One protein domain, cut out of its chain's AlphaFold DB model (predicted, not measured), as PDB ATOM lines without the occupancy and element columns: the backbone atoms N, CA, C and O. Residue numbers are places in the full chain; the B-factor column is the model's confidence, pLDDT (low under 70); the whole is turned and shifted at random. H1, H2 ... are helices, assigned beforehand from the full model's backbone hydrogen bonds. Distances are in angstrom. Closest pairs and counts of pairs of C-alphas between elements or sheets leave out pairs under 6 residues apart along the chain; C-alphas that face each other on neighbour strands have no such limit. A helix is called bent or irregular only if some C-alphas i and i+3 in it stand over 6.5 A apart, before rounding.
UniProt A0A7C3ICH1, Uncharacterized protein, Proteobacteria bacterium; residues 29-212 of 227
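AT A GLANCE: This is residues 29 to 212 of the 227 residues of an uncharacterized protein of Proteobacteria bacterium (UniProt A0A7C3ICH1). Six helices stand in an up-and-down bundle, each running against the one before it: H1, H2, H3, H4 and H6 are arranged round H5, the core, in a ring left open between H4 and H6. H7 folds back along H6 and packs on that helix alone. The printed part has 184 residues with seven named helices, H1 to H7 in order, and no named strand; the class is all helix. It is compact, with a radius of gyration of the C-alphas of 16.0 A, and elongated, spanning 51 by 32 by 26 A.

HOW THE PARTS SIT: H1, residues 29 to 47, and H2, residues 54 to 73, form a hairpin; their closest C-alphas, of Ala 46 and Ser 60, are 5.6 A apart. H2 and H3, residues 79 to 99, form another, at a shallow tilt of 5 degrees, with Leu 66 and Tyr 89 closest, C-alphas 6.5 A apart. H5, residues 130 to 157, is the hub and touches five helices, among them H4, residues 107 to 123, where the closest C-alphas, of Ala 113 and Ile 144, are 4.4 A apart. H5 and H6, residues 164 to 192, run opposite ways at a shallow tilt of 20 degrees; the closest C-alphas, of Ala 139 and Ser 181, are 4.1 A apart. H7, residues 198 to 211, touches H6, with the C-alphas of Lys 178 and Ile 211 closest at 5.4 A, and is apart from H5. Every O i to N i+4 pair is within hydrogen-bond range in H1, H2, H3, H5, H6 and H7; in H4 10 of 13 are.

IN THESE COORDINATES: H1 begins at C-alpha 29, (4.500, 67.762, 25.779), and H7 ends at C-alpha 211, (16.396, 72.135, 1.580). H5 is 40.3 A long and H6 40.7 A. H4 is only just irregular: C-alphas 109 and 112 are 6.6 A apart.

THE WHOLE: The C-alphas farthest apart, of Glu 160 and Ser 194, are 51.7 A apart. The printed part has no cut, and no link is long. Confidence is under 70 at residues 29 to 30, 48 to 52, 124 to 128 and 194.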
ATOM      1  N   LYS A  29       3.175  67.997  25.189       57.53
ATOM      2  CA  LYS A  29       4.500  67.762  25.779       57.53
ATOM      3  C   LYS A  29       5.525  67.371  24.706       57.53
ATOM      4  O   LYS A  29       6.677  67.787  24.796       57.53
ATOM      5  N   SER A  30       5.089  66.645  23.668       68.62
ATOM      6  CA  SER A  30       5.932  66.290  22.518       68.62
ATOM      7  C   SER A  30       6.272  67.511  21.651       68.62
ATOM      8  O   SER A  30       7.429  67.686  21.280       68.62
ATOM      9  N   GLN A  31       5.306  68.409  21.424       72.69
ATOM     10  CA  GLN A  31       5.488  69.624  20.625       72.69
ATOM     11  C   GLN A  31       6.489  70.587  21.264       72.69
ATOM     12  O   GLN A  31       7.420  71.039  20.603       72.69
ATOM     13  N   LYS A  32       6.356  70.861  22.570       79.12
ATOM     14  CA  LYS A  32       7.322  71.706  23.292       79.12
ATOM     15  C   LYS A  32       8.732  71.116  23.248       79.12
ATOM     16  O   LYS A  32       9.691  71.844  23.017       79.12
ATOM     17  N   ALA A  33       8.867  69.802  23.443       82.44
ATOM     18  CA  ALA A  33      10.161  69.126  23.366       82.44
ATOM     19  C   ALA A  33      10.772  69.201  21.955       82.44
ATOM     20  O   ALA A  33      11.972  69.438  21.815       82.44
ATOM     21  N   ALA A  34       9.949  69.061  20.916       83.12
ATOM     22  CA  ALA A  34      10.373  69.217  19.534       83.12
ATOM     23  C   ALA A  34      10.823  70.647  19.221       83.12
ATOM     24  O   ALA A  34      11.916  70.823  18.691       83.12
ATOM     25  N   LEU A  35      10.043  71.661  19.609       86.06
ATOM     26  CA  LEU A  35      10.409  73.070  19.438       86.06
ATOM     27  C   LEU A  35      11.725  73.402  20.148       86.06
ATOM     28  O   LEU A  35      12.604  74.005  19.539       86.06
ATOM     29  N   LYS A  36      11.917  72.933  21.390       89.44
ATOM     30  CA  LYS A  36      13.206  73.070  22.093       89.44
ATOM     31  C   LYS A  36      14.349  72.452  21.297       89.44
ATOM     32  O   LYS A  36      15.384  73.087  21.131       89.44
ATOM     33  N   LYS A  37      14.157  71.237  20.778       88.50
ATOM     34  CA  LYS A  37      15.175  70.551  19.977       88.50
ATOM     35  C   LYS A  37      15.512  71.327  18.701       88.50
ATOM     36  O   LYS A  37      16.688  71.450  18.381       88.50
ATOM     37  N   LEU A  38      14.512  71.870  18.004       89.94
ATOM     38  CA  LEU A  38      14.735  72.715  16.827       89.94
ATOM     39  C   LEU A  38      15.539  73.968  17.184       89.94
ATOM     40  O   LEU A  38      16.540  74.245  16.531       89.94
ATOM     41  N   ILE A  39      15.157  74.677  18.251       91.75
ATOM     42  CA  ILE A  39      15.870  75.873  18.722       91.75
ATOM     43  C   ILE A  39      17.327  75.539  19.055       91.75
ATOM     44  O   ILE A  39      18.222  76.231  18.583       91.75
ATOM     45  N   MET A  40      17.584  74.447  19.780       90.56
ATOM     46  CA  MET A  40      18.947  74.013  20.116       90.56
ATOM     47  C   MET A  40      19.797  73.702  18.876       90.56
ATOM     48  O   MET A  40      20.980  74.034  18.832       90.56
ATOM     49  N   ILE A  41      19.208  73.090  17.844       88.56
ATOM     50  CA  ILE A  41      19.916  72.820  16.584       88.56
ATOM     51  C   ILE A  41      20.239  74.129  15.843       88.56
ATOM     52  O   ILE A  41      21.343  74.286  15.311       88.56
ATOM     53  N   LEU A  42      19.297  75.076  15.818       90.69
ATOM     54  CA  LEU A  42      19.513  76.398  15.226       90.69
ATOM     55  C   LEU A  42      20.600  77.181  15.978       90.69
ATOM     56  O   LEU A  42      21.441  77.796  15.330       90.69
ATOM     57  N   GLN A  43      20.649  77.094  17.313       89.88
ATOM     58  CA  GLN A  43      21.695  77.721  18.135       89.88
ATOM     59  C   GLN A  43      23.085  77.219  17.761       89.88
ATOM     60  O   GLN A  43      23.947  78.023  17.416       89.88
ATOM     61  N   GLY A  44      23.279  75.896  17.726       84.19
ATOM     62  CA  GLY A  44      24.563  75.318  17.323       84.19
ATOM     63  C   GLY A  44      24.963  75.697  15.890       84.19
ATOM     64  O   GLY A  44      26.147  75.829  15.582       84.19
ATOM     65  N   SER A  45      23.982  75.925  15.011       84.81
ATOM     66  CA  SER A  45      24.228  76.367  13.631       84.81
ATOM     67  C   SER A  45      24.613  77.849  13.529       84.81
ATOM     68  O   SER A  45      25.390  78.195  12.638       84.81
ATOM     69  N   ALA A  46      24.098  78.701  14.421       82.06
ATOM     70  CA  ALA A  46      24.462  80.116  14.528       82.06
ATOM     71  C   ALA A  46      25.857  80.299  15.159       82.06
ATOM     72  O   ALA A  46      26.697  81.023  14.624       82.06
ATOM     73  N   GLU A  47      26.142  79.569  16.242       71.75
ATOM     74  CA  GLU A  47      27.417  79.605  16.980       71.75
ATOM     75  C   GLU A  47      28.613  79.224  16.119       71.75
ATOM     76  O   GLU A  47      29.631  79.912  16.076       71.75
ATOM     77  N   ALA A  48      28.484  78.121  15.386       58.25
ATOM     78  CA  ALA A  48      29.596  77.589  14.619       58.25
ATOM     79  C   ALA A  48      29.965  78.486  13.416       58.25
ATOM     80  O   ALA A  48      31.007  78.281  12.788       58.25
ATOM     81  N   GLY A  49      29.109  79.456  13.073       53.62
ATOM     82  CA  GLY A  49      29.313  80.436  12.012       53.62
ATOM     83  C   GLY A  49      30.038  81.716  12.436       53.62
ATOM     84  O   GLY A  49      30.281  82.532  11.568       53.62
ATOM     85  N   ALA A  50      30.406  81.923  13.702       52.56
ATOM     86  CA  ALA A  50      30.879  83.222  14.214       52.56
ATOM     87  C   ALA A  50      32.283  83.696  13.746       52.56
ATOM     88  O   ALA A  50      32.921  84.489  14.431       52.56
ATOM     89  N   TYR A  51      32.776  83.223  12.598       55.97
ATOM     90  CA  TYR A  51      34.022  83.684  11.984       55.97
ATOM     91  C   TYR A  51      33.744  84.174  10.553       55.97
ATOM     92  O   TYR A  51      33.519  83.378   9.632       55.97
ATOM     93  N   GLY A  52      33.740  85.495  10.365       60.84
ATOM     94  CA  GLY A  52      33.505  86.139   9.074       60.84
ATOM     95  C   GLY A  52      33.598  87.657   9.115       60.84
ATOM     96  O   GLY A  52      34.302  88.176   9.974       60.84
ATOM     97  N   ASP A  53      32.934  88.345   8.178       70.50
ATOM     98  CA  ASP A  53      32.833  89.808   8.231       70.50
ATOM     99  C   ASP A  53      32.117  90.262   9.526       70.50
ATOM    100  O   ASP A  53      31.442  89.471  10.210       70.50
ATOM    101  N   ASP A  54      32.277  91.540   9.866       75.56
ATOM    102  CA  ASP A  54      31.713  92.127  11.083       75.56
ATOM    103  C   ASP A  54      30.175  92.095  11.095       75.56
ATOM    104  O   ASP A  54      29.568  91.899  12.153       75.56
ATOM    105  N   TYR A  55      29.525  92.210   9.933       81.25
ATOM    106  CA  TYR A  55      28.072  92.157   9.799       81.25
ATOM    107  C   TYR A  55      27.519  90.749  10.039       81.25
ATOM    108  O   TYR A  55      26.651  90.574  10.891       81.25
ATOM    109  N   TYR A  56      28.015  89.727   9.340       82.88
ATOM    110  CA  TYR A  56      27.582  88.339   9.495       82.88
ATOM    111  C   TYR A  56      27.835  87.842  10.915       82.88
ATOM    112  O   TYR A  56      26.960  87.207  11.511       82.88
ATOM    113  N   THR A  57      28.995  88.171  11.486       83.81
ATOM    114  CA  THR A  57      29.331  87.808  12.866       83.81
ATOM    115  C   THR A  57      28.345  88.446  13.847       83.81
ATOM    116  O   THR A  57      27.764  87.749  14.684       83.81
ATOM    117  N   SER A  58      28.072  89.745  13.694       87.50
ATOM    118  CA  SER A  58      27.126  90.471  14.548       87.50
ATOM    119  C   SER A  58      25.687  89.978  14.381       87.50
ATOM    120  O   SER A  58      25.004  89.706  15.370       87.50
ATOM    121  N   ALA A  59      25.225  89.787  13.146       88.69
ATOM    122  CA  ALA A  59      23.886  89.290  12.838       88.69
ATOM    123  C   ALA A  59      23.672  87.862  13.361       88.69
ATOM    124  O   ALA A  59      22.615  87.553  13.926       88.69
ATOM    125  N   SER A  60      24.679  86.991  13.231       88.50
ATOM    126  CA  SER A  60      24.633  85.634  13.783       88.50
ATOM    127  C   SER A  60      24.535  85.661  15.309       88.50
ATOM    128  O   SER A  60      23.683  84.978  15.880       88.50
ATOM    129  N   LEU A  61      25.320  86.518  15.975       89.56
ATOM    130  CA  LEU A  61      25.273  86.695  17.429       89.56
ATOM    131  C   LEU A  61      23.898  87.182  17.907       89.56
ATOM    132  O   LEU A  61      23.323  86.598  18.826       89.56
ATOM    133  N   ARG A  62      23.323  88.211  17.273       91.62
ATOM    134  CA  ARG A  62      21.970  88.698  17.612       91.62
ATOM    135  C   ARG A  62      20.917  87.610  17.427       91.62
ATOM    136  O   ARG A  62      20.028  87.449  18.262       91.62
ATOM    137  N   THR A  63      21.053  86.811  16.373       91.88
ATOM    138  CA  THR A  63      20.140  85.694  16.105       91.88
ATOM    139  C   THR A  63      20.293  84.576  17.139       91.88
ATOM    140  O   THR A  63      19.301  83.993  17.578       91.88
ATOM    141  N   GLN A  64      21.514  84.318  17.612       91.31
ATOM    142  CA  GLN A  64      21.781  83.395  18.716       91.31
ATOM    143  C   GLN A  64      21.165  83.886  20.037       91.31
ATOM    144  O   GLN A  64      20.585  83.087  20.775       91.31
ATOM    145  N   ILE A  65      21.248  85.189  20.335       91.75
ATOM    146  CA  ILE A  65      20.605  85.797  21.513       91.75
ATOM    147  C   ILE A  65      19.089  85.590  21.450       91.75
ATOM    148  O   ILE A  65      18.514  85.069  22.408       91.75
ATOM    149  N   LEU A  66      18.460  85.877  20.305       93.69
ATOM    150  CA  LEU A  66      17.033  85.614  20.115       93.69
ATOM    151  C   LEU A  66      16.704  84.134  20.352       93.69
ATOM    152  O   LEU A  66      15.778  83.826  21.097       93.69
ATOM    153  N   LEU A  67      17.473  83.203  19.784       93.56
ATOM    154  CA  LEU A  67      17.257  81.767  19.992       93.56
ATOM    155  C   LEU A  67      17.392  81.349  21.464       93.56
ATOM    156  O   LEU A  67      16.606  80.528  21.933       93.56
ATOM    157  N   ASN A  68      18.346  81.917  22.205       92.50
ATOM    158  CA  ASN A  68      18.490  81.695  23.650       92.50
ATOM    159  C   ASN A  68      17.255  82.152  24.423       92.50
ATOM    160  O   ASN A  68      16.752  81.430  25.292       92.50
ATOM    161  N   ASP A  69      16.742  83.332  24.099       92.50
ATOM    162  CA  ASP A  69      15.566  83.866  24.769       92.50
ATOM    163  C   ASP A  69      14.295  83.112  24.383       92.50
ATOM    164  O   ASP A  69      13.466  82.829  25.253       92.50
ATOM    165  N   LEU A  70      14.188  82.681  23.124       91.69
ATOM    166  CA  LEU A  70      13.147  81.769  22.669       91.69
ATOM    167  C   LEU A  70      13.218  80.438  23.434       91.69
ATOM    168  O   LEU A  70      12.214  79.997  23.991       91.69
ATOM    169  N   LEU A  71      14.392  79.820  23.573       91.62
ATOM    170  CA  LEU A  71      14.538  78.559  24.308       91.62
ATOM    171  C   LEU A  71      14.025  78.669  25.753       91.62
ATOM    172  O   LEU A  71      13.287  77.799  26.222       91.62
ATOM    173  N   ARG A  72      14.364  79.768  26.440       90.38
ATOM    174  CA  ARG A  72      13.877  80.085  27.798       90.38
ATOM    175  C   ARG A  72      12.376  80.378  27.833       90.38
ATOM    176  O   ARG A  72      11.727  80.205  28.864       90.38
ATOM    177  N   ALA A  73      11.825  80.871  26.730       87.81
ATOM    178  CA  ALA A  73      10.429  81.244  26.582       87.81
ATOM    179  C   ALA A  73       9.505  80.037  26.312       87.81
ATOM    180  O   ALA A  73       8.349  80.094  26.726       87.81
ATOM    181  N   VAL A  74       9.990  78.929  25.725       84.00
ATOM    182  CA  VAL A  74       9.149  77.775  25.307       84.00
ATOM    183  C   VAL A  74       8.189  77.271  26.400       84.00
ATOM    184  O   VAL A  74       7.063  76.866  26.103       84.00
ATOM    185  N   ASP A  75       8.611  77.266  27.667       80.56
ATOM    186  CA  ASP A  75       7.800  76.673  28.735       80.56
ATOM    187  C   ASP A  75       6.674  77.587  29.229       80.56
ATOM    188  O   ASP A  75       5.577  77.084  29.486       80.56
ATOM    189  N   ASN A  76       6.932  78.898  29.307       80.62
ATOM    190  CA  ASN A  76       6.146  79.850  30.105       80.62
ATOM    191  C   ASN A  76       5.819  81.164  29.377       80.62
ATOM    192  O   ASN A  76       5.401  82.136  30.010       80.62
ATOM    193  N   ALA A  77       6.084  81.264  28.077       73.19
ATOM    194  CA  ALA A  77       5.864  82.511  27.367       73.19
ATOM    195  C   ALA A  77       4.389  82.784  27.090       73.19
ATOM    196  O   ALA A  77       3.610  81.899  26.748       73.19
ATOM    197  N   ASN A  78       4.050  84.063  27.205       80.81
ATOM    198  CA  ASN A  78       2.835  84.641  26.666       80.81
ATOM    199  C   ASN A  78       3.191  85.511  25.456       80.81
ATOM    200  O   ASN A  78       4.358  85.868  25.259       80.81
ATOM    201  N   ASN A  79       2.177  85.880  24.678       82.12
ATOM    202  CA  ASN A  79       2.354  86.629  23.436       82.12
ATOM    203  C   ASN A  79       3.145  87.921  23.677       82.12
ATOM    204  O   ASN A  79       4.140  88.148  23.009       82.12
ATOM    205  N   LYS A  80       2.819  88.682  24.733       84.50
ATOM    206  CA  LYS A  80       3.509  89.937  25.083       84.50
ATOM    207  C   LYS A  80       5.015  89.765  25.309       84.50
ATOM    208  O   LYS A  80       5.795  90.637  24.936       84.50
ATOM    209  N   LYS A  81       5.437  88.669  25.949       86.75
ATOM    210  CA  LYS A  81       6.863  88.373  26.151       86.75
ATOM    211  C   LYS A  81       7.540  88.047  24.823       86.75
ATOM    212  O   LYS A  81       8.613  88.579  24.573       86.75
ATOM    213  N   LEU A  82       6.919  87.208  23.995       87.38
ATOM    214  CA  LEU A  82       7.455  86.839  22.681       87.38
ATOM    215  C   LEU A  82       7.555  88.054  21.747       87.38
ATOM    216  O   LEU A  82       8.592  88.231  21.116       87.38
ATOM    217  N   THR A  83       6.541  88.924  21.738       86.94
ATOM    218  CA  THR A  83       6.531  90.164  20.950       86.94
ATOM    219  C   THR A  83       7.732  91.036  21.291       86.94
ATOM    220  O   THR A  83       8.487  91.395  20.400       86.94
ATOM    221  N   ARG A  84       7.987  91.285  22.583       88.56
ATOM    222  CA  ARG A  84       9.142  92.091  23.012       88.56
ATOM    223  C   ARG A  84      10.484  91.501  22.589       88.56
ATOM    224  O   ARG A  84      11.390  92.247  22.247       88.56
ATOM    225  N   LEU A  85      10.635  90.174  22.649       91.44
ATOM    226  CA  LEU A  85      11.874  89.523  22.211       91.44
ATOM    227  C   LEU A  85      12.130  89.777  20.724       91.44
ATOM    228  O   LEU A  85      13.262  90.048  20.333       91.44
ATOM    229  N   VAL A  86      11.074  89.731  19.911       90.31
ATOM    230  CA  VAL A  86      11.172  90.021  18.483       90.31
ATOM    231  C   VAL A  86      11.370  91.499  18.200       90.31
ATOM    232  O   VAL A  86      12.227  91.813  17.389       90.31
ATOM    233  N   GLU A  87      10.662  92.403  18.872       90.38
ATOM    234  CA  GLU A  87      10.874  93.852  18.726       90.38
ATOM    235  C   GLU A  87      12.329  94.234  19.025       90.38
ATOM    236  O   GLU A  87      12.955  94.940  18.236       90.38
ATOM    237  N   ASN A  88      12.896  93.698  20.113       91.12
ATOM    238  CA  ASN A  88      14.301  93.909  20.457       91.12
ATOM    239  C   ASN A  88      15.237  93.369  19.368       91.12
ATOM    240  O   ASN A  88      16.160  94.060  18.954       91.12
ATOM    241  N   TYR A  89      14.983  92.153  18.875       92.38
ATOM    242  CA  TYR A  89      15.791  91.559  17.812       92.38
ATOM    243  C   TYR A  89      15.714  92.349  16.498       92.38
ATOM    244  O   TYR A  89      16.736  92.600  15.870       92.38
ATOM    245  N   VAL A  90      14.515  92.763  16.085       90.25
ATOM    246  CA  VAL A  90      14.291  93.580  14.885       90.25
ATOM    247  C   VAL A  90      15.036  94.909  15.011       90.25
ATOM    248  O   VAL A  90      15.712  95.311  14.068       90.25
ATOM    249  N   SER A  91      14.959  95.560  16.176       90.12
ATOM    250  CA  SER A  91      15.686  96.803  16.451       90.12
ATOM    251  C   SER A  91      17.201  96.605  16.378       90.12
ATOM    252  O   SER A  91      17.886  97.393  15.733       90.12
ATOM    253  N   ASP A  92      17.727  95.544  16.997       89.81
ATOM    254  CA  ASP A  92      19.153  95.210  16.944       89.81
ATOM    255  C   ASP A  92      19.618  94.950  15.502       89.81
ATOM    256  O   ASP A  92      20.692  95.392  15.102       89.81
ATOM    257  N   MET A  93      18.808  94.251  14.700       87.56
ATOM    258  CA  MET A  93      19.120  93.956  13.300       87.56
ATOM    259  C   MET A  93      19.033  95.185  12.389       87.56
ATOM    260  O   MET A  93      19.748  95.228  11.391       87.56
ATOM    261  N   ALA A  94      18.179  96.164  12.702       86.31
ATOM    262  CA  ALA A  94      18.095  97.422  11.959       86.31
ATOM    263  C   ALA A  94      19.364  98.267  12.145       86.31
ATOM    264  O   ALA A  94      19.943  98.718  11.163       86.31
ATOM    265  N   LEU A  95      19.865  98.375  13.382       84.69
ATOM    266  CA  LEU A  95      21.126  99.073  13.671       84.69
ATOM    267  C   LEU A  95      22.307  98.466  12.897       84.69
ATOM    268  O   LEU A  95      23.125  99.189  12.339       84.69
ATOM    269  N   LEU A  96      22.361  97.133  12.805       83.00
ATOM    270  CA  LEU A  96      23.401  96.450  12.035       83.00
ATOM    271  C   LEU A  96      23.323  96.736  10.533       83.00
ATOM    272  O   LEU A  96      24.356  96.735   9.878       83.00
ATOM    273  N   GLN A  97      22.131  96.948   9.972       77.19
ATOM    274  CA  GLN A  97      21.986  97.270   8.548       77.19
ATOM    275  C   GLN A  97      22.516  98.665   8.224       77.19
ATOM    276  O   GLN A  97      23.147  98.840   7.184       77.19
ATOM    277  N   ASP A  98      22.289  99.628   9.116       73.56
ATOM    278  CA  ASP A  98      22.704 101.016   8.916       73.56
ATOM    279  C   ASP A  98      24.229 101.193   9.041       73.56
ATOM    280  O   ASP A  98      24.814 102.053   8.381       73.56
ATOM    281  N   GLU A  99      24.886 100.366   9.860       71.31
ATOM    282  CA  GLU A  99      26.325 100.461  10.147       71.31
ATOM    283  C   GLU A  99      27.197  99.517   9.296       71.31
ATOM    284  O   GLU A  99      28.426  99.638   9.289       71.31
ATOM    285  N   ALA A 100      26.598  98.569   8.570       70.38
ATOM    286  CA  ALA A 100      27.346  97.515   7.892       70.38
ATOM    287  C   ALA A 100      27.942  97.924   6.541       70.38
ATOM    288  O   ALA A 100      27.264  98.416   5.638       70.38
ATOM    289  N   GLN A 101      29.210  97.561   6.342       70.94
ATOM    290  CA  GLN A 101      29.824  97.511   5.017       70.94
ATOM    291  C   GLN A 101      29.497  96.174   4.346       70.94
ATOM    292  O   GLN A 101      30.273  95.225   4.399       70.94
ATOM    293  N   ILE A 102      28.320  96.096   3.726       79.00
ATOM    294  CA  ILE A 102      27.854  94.880   3.051       79.00
ATOM    295  C   ILE A 102      28.510  94.761   1.673       79.00
ATOM    296  O   ILE A 102      28.497  95.710   0.886       79.00
ATOM    297  N   ASN A 103      29.012  93.571   1.328       78.25
ATOM    298  CA  ASN A 103      29.503  93.311  -0.024       78.25
ATOM    299  C   ASN A 103      28.352  93.446  -1.054       78.25
ATOM    300  O   ASN A 103      27.399  92.655  -1.017       78.25
ATOM    301  N   PRO A 104      28.432  94.384  -2.021       81.06
ATOM    302  CA  PRO A 104      27.348  94.639  -2.969       81.06
ATOM    303  C   PRO A 104      27.054  93.444  -3.885       81.06
ATOM    304  O   PRO A 104      25.909  93.264  -4.298       81.06
ATOM    305  N   GLN A 105      28.044  92.588  -4.168       83.31
ATOM    306  CA  GLN A 105      27.849  91.368  -4.964       83.31
ATOM    307  C   GLN A 105      27.022  90.314  -4.214       83.31
ATOM    308  O   GLN A 105      26.369  89.476  -4.838       83.31
ATOM    309  N   CYS A 106      27.010  90.378  -2.881       85.94
ATOM    310  CA  CYS A 106      26.334  89.418  -2.014       85.94
ATOM    311  C   CYS A 106      25.048  89.958  -1.372       85.94
ATOM    312  O   CYS A 106      24.301  89.185  -0.770       85.94
ATOM    313  N   LEU A 107      24.734  91.246  -1.546       83.06
ATOM    314  CA  LEU A 107      23.565  91.911  -0.957       83.06
ATOM    315  C   LEU A 107      22.240  91.185  -1.252       83.06
ATOM    316  O   LEU A 107      21.374  91.088  -0.383       83.06
ATOM    317  N   LEU A 108      22.090  90.612  -2.450       83.44
ATOM    318  CA  LEU A 108      20.881  89.879  -2.854       83.44
ATOM    319  C   LEU A 108      20.568  88.683  -1.939       83.44
ATOM    320  O   LEU A 108      19.400  88.331  -1.770       83.44
ATOM    321  N   TYR A 109      21.582  88.079  -1.314       83.19
ATOM    322  CA  TYR A 109      21.400  86.956  -0.390       83.19
ATOM    323  C   TYR A 109      20.853  87.383   0.979       83.19
ATOM    324  O   TYR A 109      20.339  86.538   1.709       83.19
ATOM    325  N   LEU A 110      20.900  88.680   1.304       82.31
ATOM    326  CA  LEU A 110      20.294  89.243   2.513       82.31
ATOM    327  C   LEU A 110      18.822  89.622   2.328       82.31
ATOM    328  O   LEU A 110      18.116  89.797   3.318       82.31
ATOM    329  N   GLY A 111      18.311  89.665   1.092       78.88
ATOM    330  CA  GLY A 111      16.901  89.983   0.836       78.88
ATOM    331  C   GLY A 111      15.931  89.042   1.564       78.88
ATOM    332  O   GLY A 111      14.927  89.484   2.121       78.88
ATOM    333  N   SER A 112      16.257  87.748   1.648       75.12
ATOM    334  CA  SER A 112      15.472  86.778   2.422       75.12
ATOM    335  C   SER A 112      15.622  86.948   3.937       75.12
ATOM    336  O   SER A 112      14.671  86.654   4.659       75.12
ATOM    337  N   ALA A 113      16.754  87.470   4.428       81.62
ATOM    338  CA  ALA A 113      16.914  87.832   5.837       81.62
ATOM    339  C   ALA A 113      15.982  88.998   6.192       81.62
ATOM    340  O   ALA A 113      15.222  88.904   7.150       81.62
ATOM    341  N   PHE A 114      15.964  90.057   5.376       80.81
ATOM    342  CA  PHE A 114      15.091  91.219   5.583       80.81
ATOM    343  C   PHE A 114      13.606  90.867   5.464       80.81
ATOM    344  O   PHE A 114      12.787  91.315   6.271       80.81
ATOM    345  N   SER A 115      13.258  89.996   4.512       81.25
ATOM    346  CA  SER A 115      11.905  89.446   4.412       81.25
ATOM    347  C   SER A 115      11.528  88.635   5.655       81.25
ATOM    348  O   SER A 115      10.405  88.768   6.133       81.25
ATOM    349  N   GLY A 116      12.442  87.817   6.190       81.25
ATOM    350  CA  GLY A 116      12.215  87.051   7.420       81.25
ATOM    351  C   GLY A 116      12.024  87.955   8.638       81.25
ATOM    352  O   GLY A 116      11.083  87.765   9.401       81.25
ATOM    353  N   ILE A 117      12.845  89.001   8.778       83.44
ATOM    354  CA  ILE A 117      12.706  90.021   9.833       83.44
ATOM    355  C   ILE A 117      11.341  90.715   9.737       83.44
ATOM    356  O   ILE A 117      10.651  90.865  10.742       83.44
ATOM    357  N   SER A 118      10.906  91.072   8.528       83.12
ATOM    358  CA  SER A 118       9.577  91.659   8.309       83.12
ATOM    359  C   SER A 118       8.448  90.676   8.659       83.12
ATOM    360  O   SER A 118       7.445  91.060   9.258       83.12
ATOM    361  N   SER A 119       8.622  89.388   8.338       82.38
ATOM    362  CA  SER A 119       7.672  88.318   8.682       82.38
ATOM    363  C   SER A 119       7.539  88.129  10.199       82.38
ATOM    364  O   SER A 119       6.427  87.976  10.712       82.38
ATOM    365  N   LEU A 120       8.647  88.236  10.946       81.69
ATOM    366  CA  LEU A 120       8.641  88.179  12.411       81.69
ATOM    367  C   LEU A 120       7.746  89.265  13.028       81.69
ATOM    368  O   LEU A 120       7.009  88.978  13.970       81.69
ATOM    369  N   ILE A 121       7.764  90.487  12.485       76.69
ATOM    370  CA  ILE A 121       6.892  91.587  12.937       76.69
ATOM    371  C   ILE A 121       5.422  91.228  12.682       76.69
ATOM    372  O   ILE A 121       4.578  91.345  13.574       76.69
ATOM    373  N   ASN A 122       5.120  90.722  11.484       76.62
ATOM    374  CA  ASN A 122       3.756  90.368  11.087       76.62
ATOM    375  C   ASN A 122       3.192  89.184  11.885       76.62
ATOM    376  O   ASN A 122       1.990  89.149  12.146       76.62
ATOM    377  N   THR A 123       4.042  88.261  12.341       72.00
ATOM    378  CA  THR A 123       3.635  87.078  13.123       72.00
ATOM    379  C   THR A 123       2.873  87.463  14.399       72.00
ATOM    380  O   THR A 123       1.961  86.751  14.805       72.00
ATOM    381  N   PHE A 124       3.165  88.620  15.007       66.25
ATOM    382  CA  PHE A 124       2.463  89.087  16.214       66.25
ATOM    383  C   PHE A 124       1.230  89.948  15.963       66.25
ATOM    384  O   PHE A 124       0.483  90.213  16.903       66.25
ATOM    385  N   SER A 125       1.004  90.379  14.721       57.12
ATOM    386  CA  SER A 125      -0.244  91.054  14.349       57.12
ATOM    387  C   SER A 125      -1.433  90.086  14.292       57.12
ATOM    388  O   SER A 125      -2.583  90.515  14.365       57.12
ATOM    389  N   ALA A 126      -1.160  88.780  14.212       56.22
ATOM    390  CA  ALA A 126      -2.157  87.726  14.263       56.22
ATOM    391  C   ALA A 126      -2.406  87.275  15.715       56.22
ATOM    392  O   ALA A 126      -1.490  86.849  16.424       56.22
ATOM    393  N   GLU A 127      -3.659  87.338  16.173       57.69
ATOM    394  CA  GLU A 127      -4.063  86.712  17.435       57.69
ATOM    395  C   GLU A 127      -3.854  85.190  17.343       57.69
ATOM    396  O   GLU A 127      -4.463  84.516  16.514       57.69
ATOM    397  N   GLY A 128      -2.982  84.634  18.189       66.62
ATOM    398  CA  GLY A 128      -2.619  83.217  18.133       66.62
ATOM    399  C   GLY A 128      -2.204  82.632  19.481       66.62
ATOM    400  O   GLY A 128      -1.823  83.343  20.416       66.62
ATOM    401  N   VAL A 129      -2.275  81.303  19.588       76.38
ATOM    402  CA  VAL A 129      -1.786  80.550  20.752       76.38
ATOM    403  C   VAL A 129      -0.258  80.649  20.801       76.38
ATOM    404  O   VAL A 129       0.407  80.448  19.789       76.38
ATOM    405  N   ALA A 130       0.321  80.892  21.981       77.56
ATOM    406  CA  ALA A 130       1.765  81.104  22.145       77.56
ATOM    407  C   ALA A 130       2.645  79.986  21.547       77.56
ATOM    408  O   ALA A 130       3.727  80.266  21.047       77.56
ATOM    409  N   ALA A 131       2.185  78.729  21.560       75.06
ATOM    410  CA  ALA A 131       2.900  77.608  20.941       75.06
ATOM    411  C   ALA A 131       3.000  77.728  19.408       75.06
ATOM    412  O   ALA A 131       4.004  77.324  18.831       75.06
ATOM    413  N   CYS A 132       1.980  78.304  18.774       81.62
ATOM    414  CA  CYS A 132       1.926  78.532  17.336       81.62
ATOM    415  C   CYS A 132       2.803  79.698  16.919       81.62
ATOM    416  O   CYS A 132       3.654  79.532  16.053       81.62
ATOM    417  N   LEU A 133       2.710  80.807  17.658       85.19
ATOM    418  CA  LEU A 133       3.655  81.910  17.519       85.19
ATOM    419  C   LEU A 133       5.091  81.400  17.671       85.19
ATOM    420  O   LEU A 133       5.951  81.724  16.870       85.19
ATOM    421  N   MET A 134       5.353  80.533  18.649       86.81
ATOM    422  CA  MET A 134       6.681  79.956  18.833       86.81
ATOM    423  C   MET A 134       7.168  79.147  17.627       86.81
ATOM    424  O   MET A 134       8.339  79.240  17.269       86.81
ATOM    425  N   ALA A 135       6.297  78.346  17.012       86.38
ATOM    426  CA  ALA A 135       6.638  77.582  15.818       86.38
ATOM    427  C   ALA A 135       6.952  78.506  14.631       86.38
ATOM    428  O   ALA A 135       7.981  78.317  13.981       86.38
ATOM    429  N   ASP A 136       6.143  79.544  14.422       87.69
ATOM    430  CA  ASP A 136       6.364  80.549  13.377       87.69
ATOM    431  C   ASP A 136       7.675  81.304  13.576       87.69
ATOM    432  O   ASP A 136       8.480  81.421  12.653       87.69
ATOM    433  N   LEU A 137       7.967  81.716  14.811       89.75
ATOM    434  CA  LEU A 137       9.235  82.357  15.157       89.75
ATOM    435  C   LEU A 137      10.431  81.459  14.848       89.75
ATOM    436  O   LEU A 137      11.405  81.913  14.256       89.75
ATOM    437  N   VAL A 138      10.371  80.177  15.215       90.38
ATOM    438  CA  VAL A 138      11.450  79.220  14.920       90.38
ATOM    439  C   VAL A 138      11.622  79.032  13.412       90.38
ATOM    440  O   VAL A 138      12.755  78.969  12.927       90.38
ATOM    441  N   ALA A 139      10.521  78.972  12.659       89.75
ATOM    442  CA  ALA A 139      10.557  78.883  11.206       89.75
ATOM    443  C   ALA A 139      11.233  80.107  10.574       89.75
ATOM    444  O   ALA A 139      12.105  79.944   9.711       89.75
ATOM    445  N   GLU A 140      10.863  81.311  11.010       90.38
ATOM    446  CA  GLU A 140      11.401  82.561  10.474       90.38
ATOM    447  C   GLU A 140      12.849  82.806  10.877       90.38
ATOM    448  O   GLU A 140      13.671  83.156  10.030       90.38
ATOM    449  N   VAL A 141      13.223  82.508  12.121       91.94
ATOM    450  CA  VAL A 141      14.630  82.547  12.544       91.94
ATOM    451  C   VAL A 141      15.479  81.583  11.715       91.94
ATOM    452  O   VAL A 141      16.594  81.922  11.317       91.94
ATOM    453  N   GLY A 142      14.949  80.403  11.378       91.44
ATOM    454  CA  GLY A 142      15.608  79.491  10.445       91.44
ATOM    455  C   GLY A 142      15.784  80.087   9.040       91.44
ATOM    456  O   GLY A 142      16.848  79.924   8.442       91.44
ATOM    457  N   ASN A 143      14.795  80.820   8.516       89.50
ATOM    458  CA  ASN A 143      14.920  81.512   7.224       89.50
ATOM    459  C   ASN A 143      16.016  82.588   7.276       89.50
ATOM    460  O   ASN A 143      16.845  82.654   6.368       89.50
ATOM    461  N   ILE A 144      16.055  83.378   8.353       91.19
ATOM    462  CA  ILE A 144      17.059  84.430   8.554       91.19
ATOM    463  C   ILE A 144      18.462  83.829   8.645       91.19
ATOM    464  O   ILE A 144      19.349  84.241   7.902       91.19
ATOM    465  N   LEU A 145      18.666  82.803   9.479       91.62
ATOM    466  CA  LEU A 145      19.959  82.112   9.568       91.62
ATOM    467  C   LEU A 145      20.391  81.532   8.222       91.62
ATOM    468  O   LEU A 145      21.559  81.632   7.852       91.62
ATOM    469  N   SER A 146      19.456  80.949   7.469       90.94
ATOM    470  CA  SER A 146      19.755  80.410   6.146       90.94
ATOM    471  C   SER A 146      20.214  81.503   5.179       90.94
ATOM    472  O   SER A 146      21.180  81.297   4.445       90.94
ATOM    473  N   ALA A 147      19.569  82.669   5.207       89.94
ATOM    474  CA  ALA A 147      19.927  83.829   4.400       89.94
ATOM    475  C   ALA A 147      21.311  84.385   4.764       89.94
ATOM    476  O   ALA A 147      22.150  84.570   3.884       89.94
ATOM    477  N   LEU A 148      21.592  84.544   6.061       89.75
ATOM    478  CA  LEU A 148      22.908  84.953   6.560       89.75
ATOM    479  C   LEU A 148      24.004  83.971   6.115       89.75
ATOM    480  O   LEU A 148      25.059  84.379   5.639       89.75
ATOM    481  N   GLN A 149      23.748  82.664   6.196       89.75
ATOM    482  CA  GLN A 149      24.686  81.642   5.718       89.75
ATOM    483  C   GLN A 149      24.873  81.688   4.196       89.75
ATOM    484  O   GLN A 149      25.976  81.453   3.710       89.75
ATOM    485  N   SER A 150      23.825  82.015   3.436       90.00
ATOM    486  CA  SER A 150      23.916  82.240   1.989       90.00
ATOM    487  C   SER A 150      24.771  83.458   1.650       90.00
ATOM    488  O   SER A 150      25.592  83.373   0.739       90.00
ATOM    489  N   TYR A 151      24.620  84.553   2.399       88.81
ATOM    490  CA  TYR A 151      25.499  85.716   2.297       88.81
ATOM    491  C   TYR A 151      26.951  85.312   2.559       88.81
ATOM    492  O   TYR A 151      27.809  85.544   1.713       88.81
ATOM    493  N   ARG A 152      27.212  84.577   3.645       88.25
ATOM    494  CA  ARG A 152      28.568  84.127   3.978       88.25
ATOM    495  C   ARG A 152      29.182  83.199   2.928       88.25
ATOM    496  O   ARG A 152      30.369  83.299   2.636       88.25
ATOM    497  N   ILE A 153      28.389  82.295   2.348       89.44
ATOM    498  CA  ILE A 153      28.840  81.454   1.229       89.44
ATOM    499  C   ILE A 153      29.244  82.328   0.040       89.44
ATOM    500  O   ILE A 153      30.301  82.098  -0.541       89.44
ATOM    501  N   CYS A 154      28.439  83.338  -0.299       89.44
ATOM    502  CA  CYS A 154      28.766  84.276  -1.367       89.44
ATOM    503  C   CYS A 154      30.090  85.000  -1.091       89.44
ATOM    504  O   CYS A 154      30.962  85.005  -1.954       89.44
ATOM    505  N   GLU A 155      30.296  85.517   0.121       87.50
ATOM    506  CA  GLU A 155      31.555  86.179   0.480       87.50
ATOM    507  C   GLU A 155      32.778  85.277   0.291       87.50
ATOM    508  O   GLU A 155      33.802  85.726  -0.210       87.50
ATOM    509  N   ILE A 156      32.673  84.000   0.669       88.19
ATOM    510  CA  ILE A 156      33.761  83.029   0.498       88.19
ATOM    511  C   ILE A 156      34.009  82.737  -0.984       88.19
ATOM    512  O   ILE A 156      35.151  82.579  -1.394       88.19
ATOM    513  N   VAL A 157      32.956  82.642  -1.796       88.94
ATOM    514  CA  VAL A 157      33.082  82.356  -3.234       88.94
ATOM    515  C   VAL A 157      33.711  83.525  -3.994       88.94
ATOM    516  O   VAL A 157      34.453  83.291  -4.947       88.94
ATOM    517  N   TYR A 158      33.430  84.760  -3.575       86.81
ATOM    518  CA  TYR A 158      33.953  85.984  -4.192       86.81
ATOM    519  C   TYR A 158      35.195  86.556  -3.488       86.81
ATOM    520  O   TYR A 158      35.657  87.633  -3.864       86.81
ATOM    521  N   SER A 159      35.753  85.869  -2.486       84.62
ATOM    522  CA  SER A 159      37.010  86.289  -1.865       84.62
ATOM    523  C   SER A 159      38.208  85.995  -2.774       84.62
ATOM    524  O   SER A 159      38.159  85.130  -3.649       84.62
ATOM    525  N   GLU A 160      39.323  86.695  -2.544       84.12
ATOM    526  CA  GLU A 160      40.582  86.446  -3.263       84.12
ATOM    527  C   GLU A 160      41.094  85.009  -3.056       84.12
ATOM    528  O   GLU A 160      41.699  84.416  -3.950       84.12
ATOM    529  N   THR A 161      40.819  84.431  -1.882       85.06
ATOM    530  CA  THR A 161      41.201  83.069  -1.495       85.06
ATOM    531  C   THR A 161      39.991  82.280  -0.968       85.06
ATOM    532  O   THR A 161      39.755  82.225   0.244       85.06
ATOM    533  N   PRO A 162      39.204  81.637  -1.853       85.19
ATOM    534  CA  PRO A 162      38.016  80.892  -1.443       85.19
ATOM    535  C   PRO A 162      38.340  79.674  -0.568       85.19
ATOM    536  O   PRO A 162      38.939  78.697  -1.027       85.19
ATOM    537  N   ASP A 163      37.879  79.684   0.685       88.31
ATOM    538  CA  ASP A 163      37.956  78.524   1.577       88.31
ATOM    539  C   ASP A 163      36.828  77.525   1.272       88.31
ATOM    540  O   ASP A 163      35.709  77.586   1.791       88.31
ATOM    541  N   GLN A 164      37.148  76.559   0.414       87.62
ATOM    542  CA  GLN A 164      36.230  75.496   0.009       87.62
ATOM    543  C   GLN A 164      35.776  74.619   1.184       87.62
ATOM    544  O   GLN A 164      34.627  74.171   1.210       87.62
ATOM    545  N   ALA A 165      36.642  74.373   2.171       88.06
ATOM    546  CA  ALA A 165      36.298  73.541   3.318       88.06
ATOM    547  C   ALA A 165      35.285  74.259   4.216       88.06
ATOM    548  O   ALA A 165      34.276  73.659   4.603       88.06
ATOM    549  N   LEU A 166      35.506  75.547   4.488       87.31
ATOM    550  CA  LEU A 166      34.566  76.393   5.219       87.31
ATOM    551  C   LEU A 166      33.240  76.530   4.466       87.31
ATOM    552  O   LEU A 166      32.183  76.337   5.068       87.31
ATOM    553  N   CYS A 167      33.269  76.769   3.151       88.69
ATOM    554  CA  CYS A 167      32.049  76.856   2.347       88.69
ATOM    555  C   CYS A 167      31.200  75.579   2.456       88.69
ATOM    556  O   CYS A 167      30.009  75.642   2.763       88.69
ATOM    557  N   GLN A 168      31.811  74.399   2.299       88.88
ATOM    558  CA  GLN A 168      31.104  73.119   2.416       88.88
ATOM    559  C   GLN A 168      30.555  72.877   3.829       88.88
ATOM    560  O   GLN A 168      29.474  72.302   3.988       88.88
ATOM    561  N   GLN A 169      31.265  73.321   4.869       88.56
ATOM    562  CA  GLN A 169      30.747  73.273   6.237       88.56
ATOM    563  C   GLN A 169      29.510  74.161   6.407       88.56
ATOM    564  O   GLN A 169      28.523  73.714   6.997       88.56
ATOM    565  N   ILE A 170      29.528  75.380   5.864       88.94
ATOM    566  CA  ILE A 170      28.385  76.299   5.930       88.94
ATOM    567  C   ILE A 170      27.203  75.750   5.129       88.94
ATOM    568  O   ILE A 170      26.090  75.761   5.646       88.94
ATOM    569  N   VAL A 171      27.417  75.169   3.943       89.25
ATOM    570  CA  VAL A 171      26.352  74.505   3.163       89.25
ATOM    571  C   VAL A 171      25.695  73.379   3.965       89.25
ATOM    572  O   VAL A 171      24.470  73.314   4.044       89.25
ATOM    573  N   LYS A 172      26.480  72.513   4.620       87.44
ATOM    574  CA  LYS A 172      25.932  71.434   5.467       87.44
ATOM    575  C   LYS A 172      25.084  71.979   6.617       87.44
ATOM    576  O   LYS A 172      24.008  71.444   6.891       87.44
ATOM    577  N   ARG A 173      25.541  73.048   7.273       88.12
ATOM    578  CA  ARG A 173      24.786  73.717   8.347       88.12
ATOM    579  C   ARG A 173      23.529  74.391   7.815       88.12
ATOM    580  O   ARG A 173      22.479  74.270   8.433       88.12
ATOM    581  N   GLN A 174      23.602  75.015   6.646       89.81
ATOM    582  CA  GLN A 174      22.453  75.628   5.994       89.81
ATOM    583  C   GLN A 174      21.371  74.606   5.668       89.81
ATOM    584  O   GLN A 174      20.196  74.867   5.918       89.81
ATOM    585  N   THR A 175      21.744  73.423   5.186       88.62
ATOM    586  CA  THR A 175      20.796  72.320   4.984       88.62
ATOM    587  C   THR A 175      20.095  71.951   6.292       88.62
ATOM    588  O   THR A 175      18.874  71.809   6.314       88.62
ATOM    589  N   LEU A 176      20.834  71.859   7.403       88.19
ATOM    590  CA  LEU A 176      20.262  71.560   8.719       88.19
ATOM    591  C   LEU A 176      19.305  72.661   9.206       88.19
ATOM    592  O   LEU A 176      18.209  72.357   9.679       88.19
ATOM    593  N   VAL A 177      19.683  73.929   9.041       90.38
ATOM    594  CA  VAL A 177      18.843  75.095   9.360       90.38
ATOM    595  C   VAL A 177      17.547  75.075   8.546       90.38
ATOM    596  O   VAL A 177      16.463  75.239   9.106       90.38
ATOM    597  N   LYS A 178      17.631  74.801   7.240       89.12
ATOM    598  CA  LYS A 178      16.465  74.704   6.349       89.12
ATOM    599  C   LYS A 178      15.544  73.545   6.718       89.12
ATOM    600  O   LYS A 178      14.330  73.718   6.700       89.12
ATOM    601  N   ILE A 179      16.099  72.394   7.108       86.25
ATOM    602  CA  ILE A 179      15.314  71.269   7.643       86.25
ATOM    603  C   ILE A 179      14.563  71.702   8.905       86.25
ATOM    604  O   ILE A 179      13.370  71.438   9.023       86.25
ATOM    605  N   CYS A 180      15.230  72.392   9.833       87.62
ATOM    606  CA  CYS A 180      14.592  72.853  11.066       87.62
ATOM    607  C   CYS A 180      13.471  73.862  10.791       87.62
ATOM    608  O   CYS A 180      12.384  73.721  11.349       87.62
ATOM    609  N   SER A 181      13.707  74.824   9.895       89.00
ATOM    610  CA  SER A 181      12.686  75.784   9.456       89.00
ATOM    611  C   SER A 181      11.494  75.080   8.801       89.00
ATOM    612  O   SER A 181      10.347  75.366   9.133       89.00
ATOM    613  N   TYR A 182      11.749  74.099   7.930       87.12
ATOM    614  CA  TYR A 182      10.699  73.301   7.302       87.12
ATOM    615  C   TYR A 182       9.864  72.533   8.333       87.12
ATOM    616  O   TYR A 182       8.640  72.607   8.296       87.12
ATOM    617  N   ILE A 183      10.500  71.845   9.288       85.50
ATOM    618  CA  ILE A 183       9.786  71.123  10.353       85.50
ATOM    619  C   ILE A 183       8.946  72.096  11.200       85.50
ATOM    620  O   ILE A 183       7.809  71.778  11.541       85.50
ATOM    621  N   ALA A 184       9.461  73.290  11.502       86.81
ATOM    622  CA  ALA A 184       8.704  74.319  12.209       86.81
ATOM    623  C   ALA A 184       7.473  74.795  11.412       86.81
ATOM    624  O   ALA A 184       6.378  74.835  11.966       86.81
ATOM    625  N   LYS A 185       7.608  75.032  10.099       85.38
ATOM    626  CA  LYS A 185       6.469  75.359   9.216       85.38
ATOM    627  C   LYS A 185       5.441  74.234   9.151       85.38
ATOM    628  O   LYS A 185       4.245  74.501   9.172       85.38
ATOM    629  N   VAL A 186       5.888  72.979   9.110       84.00
ATOM    630  CA  VAL A 186       5.001  71.807   9.207       84.00
ATOM    631  C   VAL A 186       4.211  71.857  10.519       84.00
ATOM    632  O   VAL A 186       3.008  71.599  10.497       84.00
ATOM    633  N   PHE A 187       4.824  72.250  11.646       80.44
ATOM    634  CA  PHE A 187       4.063  72.430  12.887       80.44
ATOM    635  C   PHE A 187       2.977  73.487  12.757       80.44
ATOM    636  O   PHE A 187       1.833  73.208  13.110       80.44
ATOM    637  N   THR A 188       3.303  74.663  12.226       80.69
ATOM    638  CA  THR A 188       2.312  75.728  12.052       80.69
ATOM    639  C   THR A 188       1.158  75.278  11.162       80.69
ATOM    640  O   THR A 188      -0.009  75.368  11.548       80.69
ATOM    641  N   VAL A 189       1.463  74.740   9.981       79.94
ATOM    642  CA  VAL A 189       0.434  74.369   9.006       79.94
ATOM    643  C   VAL A 189      -0.503  73.311   9.578       79.94
ATOM    644  O   VAL A 189      -1.710  73.433   9.436       79.94
ATOM    645  N   PHE A 190       0.012  72.297  10.274       77.00
ATOM    646  CA  PHE A 190      -0.829  71.175  10.692       77.00
ATOM    647  C   PHE A 190      -1.411  71.270  12.101       77.00
ATOM    648  O   PHE A 190      -2.422  70.624  12.368       77.00
ATOM    649  N   TYR A 191      -0.799  72.036  13.004       75.06
ATOM    650  CA  TYR A 191      -1.256  72.128  14.397       75.06
ATOM    651  C   TYR A 191      -1.812  73.498  14.768       75.06
ATOM    652  O   TYR A 191      -2.538  73.600  15.755       75.06
ATOM    653  N   CYS A 192      -1.483  74.535  14.002       77.12
ATOM    654  CA  CYS A 192      -1.885  75.907  14.298       77.12
ATOM    655  C   CYS A 192      -2.904  76.463  13.312       77.12
ATOM    656  O   CYS A 192      -3.634  77.391  13.650       77.12
ATOM    657  N   THR A 193      -3.002  75.862  12.126       74.19
ATOM    658  CA  THR A 193      -3.999  76.235  11.126       74.19
ATOM    659  C   THR A 193      -5.175  75.272  11.216       74.19
ATOM    660  O   THR A 193      -5.023  74.071  11.004       74.19
ATOM    661  N   SER A 194      -6.359  75.788  11.547       69.06
ATOM    662  CA  SER A 194      -7.573  74.972  11.689       69.06
ATOM    663  C   SER A 194      -8.001  74.327  10.367       69.06
ATOM    664  O   SER A 194      -8.480  73.195  10.363       69.06
ATOM    665  N   ILE A 195      -7.810  75.032   9.247       76.12
ATOM    666  CA  ILE A 195      -8.058  74.539   7.889       76.12
ATOM    667  C   ILE A 195      -6.924  75.049   6.988       76.12
ATOM    668  O   ILE A 195      -6.975  76.200   6.551       76.12
ATOM    669  N   PRO A 196      -5.895  74.228   6.715       76.88
ATOM    670  CA  PRO A 196      -4.801  74.622   5.838       76.88
ATOM    671  C   PRO A 196      -5.294  74.932   4.424       76.88
ATOM    672  O   PRO A 196      -6.025  74.156   3.802       76.88
ATOM    673  N   SER A 197      -4.869  76.073   3.905       80.06
ATOM    674  CA  SER A 197      -5.144  76.532   2.551       80.06
ATOM    675  C   SER A 197      -4.213  75.873   1.525       80.06
ATOM    676  O   SER A 197      -3.155  75.332   1.850       80.06
ATOM    677  N   ALA A 198      -4.560  75.963   0.237       74.75
ATOM    678  CA  ALA A 198      -3.678  75.500  -0.839       74.75
ATOM    679  C   ALA A 198      -2.310  76.218  -0.834       74.75
ATOM    680  O   ALA A 198      -1.296  75.608  -1.179       74.75
ATOM    681  N   SER A 199      -2.271  77.488  -0.415       74.75
ATOM    682  CA  SER A 199      -1.032  78.253  -0.235       74.75
ATOM    683  C   SER A 199      -0.140  77.687   0.868       74.75
ATOM    684  O   SER A 199       1.077  77.675   0.694       74.75
ATOM    685  N   ASP A 200      -0.718  77.156   1.947       75.81
ATOM    686  CA  ASP A 200       0.053  76.561   3.045       75.81
ATOM    687  C   ASP A 200       0.787  75.307   2.571       75.81
ATOM    688  O   ASP A 200       1.990  75.148   2.776       75.81
ATOM    689  N   TYR A 201       0.095  74.449   1.821       76.50
ATOM    690  CA  TYR A 201       0.708  73.262   1.229       76.50
ATOM    691  C   TYR A 201       1.750  73.598   0.165       76.50
ATOM    692  O   TYR A 201       2.805  72.963   0.115       76.50
ATOM    693  N   LEU A 202       1.494  74.607  -0.670       77.00
ATOM    694  CA  LEU A 202       2.480  75.077  -1.639       77.00
ATOM    695  C   LEU A 202       3.744  75.595  -0.935       77.00
ATOM    696  O   LEU A 202       4.850  75.268  -1.360       77.00
ATOM    697  N   SER A 203       3.587  76.335   0.167       79.69
ATOM    698  CA  SER A 203       4.699  76.803   1.003       79.69
ATOM    699  C   SER A 203       5.530  75.639   1.554       79.69
ATOM    700  O   SER A 203       6.760  75.680   1.487       79.69
ATOM    701  N   LEU A 204       4.888  74.552   2.006       81.69
ATOM    702  CA  LEU A 204       5.593  73.338   2.437       81.69
ATOM    703  C   LEU A 204       6.373  72.683   1.289       81.69
ATOM    704  O   LEU A 204       7.539  72.335   1.464       81.69
ATOM    705  N   VAL A 205       5.781  72.553   0.100       79.06
ATOM    706  CA  VAL A 205       6.472  71.978  -1.070       79.06
ATOM    707  C   VAL A 205       7.696  72.813  -1.453       79.06
ATOM    708  O   VAL A 205       8.780  72.263  -1.655       79.06
ATOM    709  N   LEU A 206       7.550  74.138  -1.506       80.19
ATOM    710  CA  LEU A 206       8.655  75.052  -1.801       80.19
ATOM    711  C   LEU A 206       9.737  75.006  -0.714       80.19
ATOM    712  O   LEU A 206      10.925  74.996  -1.034       80.19
ATOM    713  N   GLY A 207       9.343  74.917   0.559       79.50
ATOM    714  CA  GLY A 207      10.259  74.748   1.684       79.50
ATOM    715  C   GLY A 207      11.063  73.450   1.593       79.50
ATOM    716  O   GLY A 207      12.284  73.479   1.737       79.50
ATOM    717  N   LEU A 208      10.402  72.334   1.271       81.81
ATOM    718  CA  LEU A 208      11.040  71.030   1.076       81.81
ATOM    719  C   LEU A 208      12.037  71.058  -0.087       81.81
ATOM    720  O   LEU A 208      13.152  70.561   0.041       81.81
ATOM    721  N   TRP A 209      11.666  71.669  -1.213       78.12
ATOM    722  CA  TRP A 209      12.581  71.866  -2.340       78.12
ATOM    723  C   TRP A 209      13.772  72.750  -1.982       78.12
ATOM    724  O   TRP A 209      14.890  72.469  -2.408       78.12
ATOM    725  N   GLY A 210      13.555  73.780  -1.164       78.50
ATOM    726  CA  GLY A 210      14.601  74.696  -0.721       78.50
ATOM    727  C   GLY A 210      15.700  74.045   0.124       78.50
ATOM    728  O   GLY A 210      16.804  74.598   0.173       78.50
ATOM    729  N   ILE A 211      15.431  72.892   0.759       81.62
ATOM    730  CA  ILE A 211      16.396  72.135   1.580       81.62
ATOM    731  C   ILE A 211      17.561  71.619   0.739       81.62
ATOM    732  O   ILE A 211      18.700  71.633   1.204       81.62
ATOM    733  N   PHE A 212      17.294  71.163  -0.484       75.88
ATOM    734  CA  PHE A 212      18.316  70.532  -1.306       75.88
ATOM    735  C   PHE A 212      19.232  71.605  -1.911       75.88
ATOM    736  O   PHE A 212      18.759  72.456  -2.671       75.88
TER     737      PHE A 212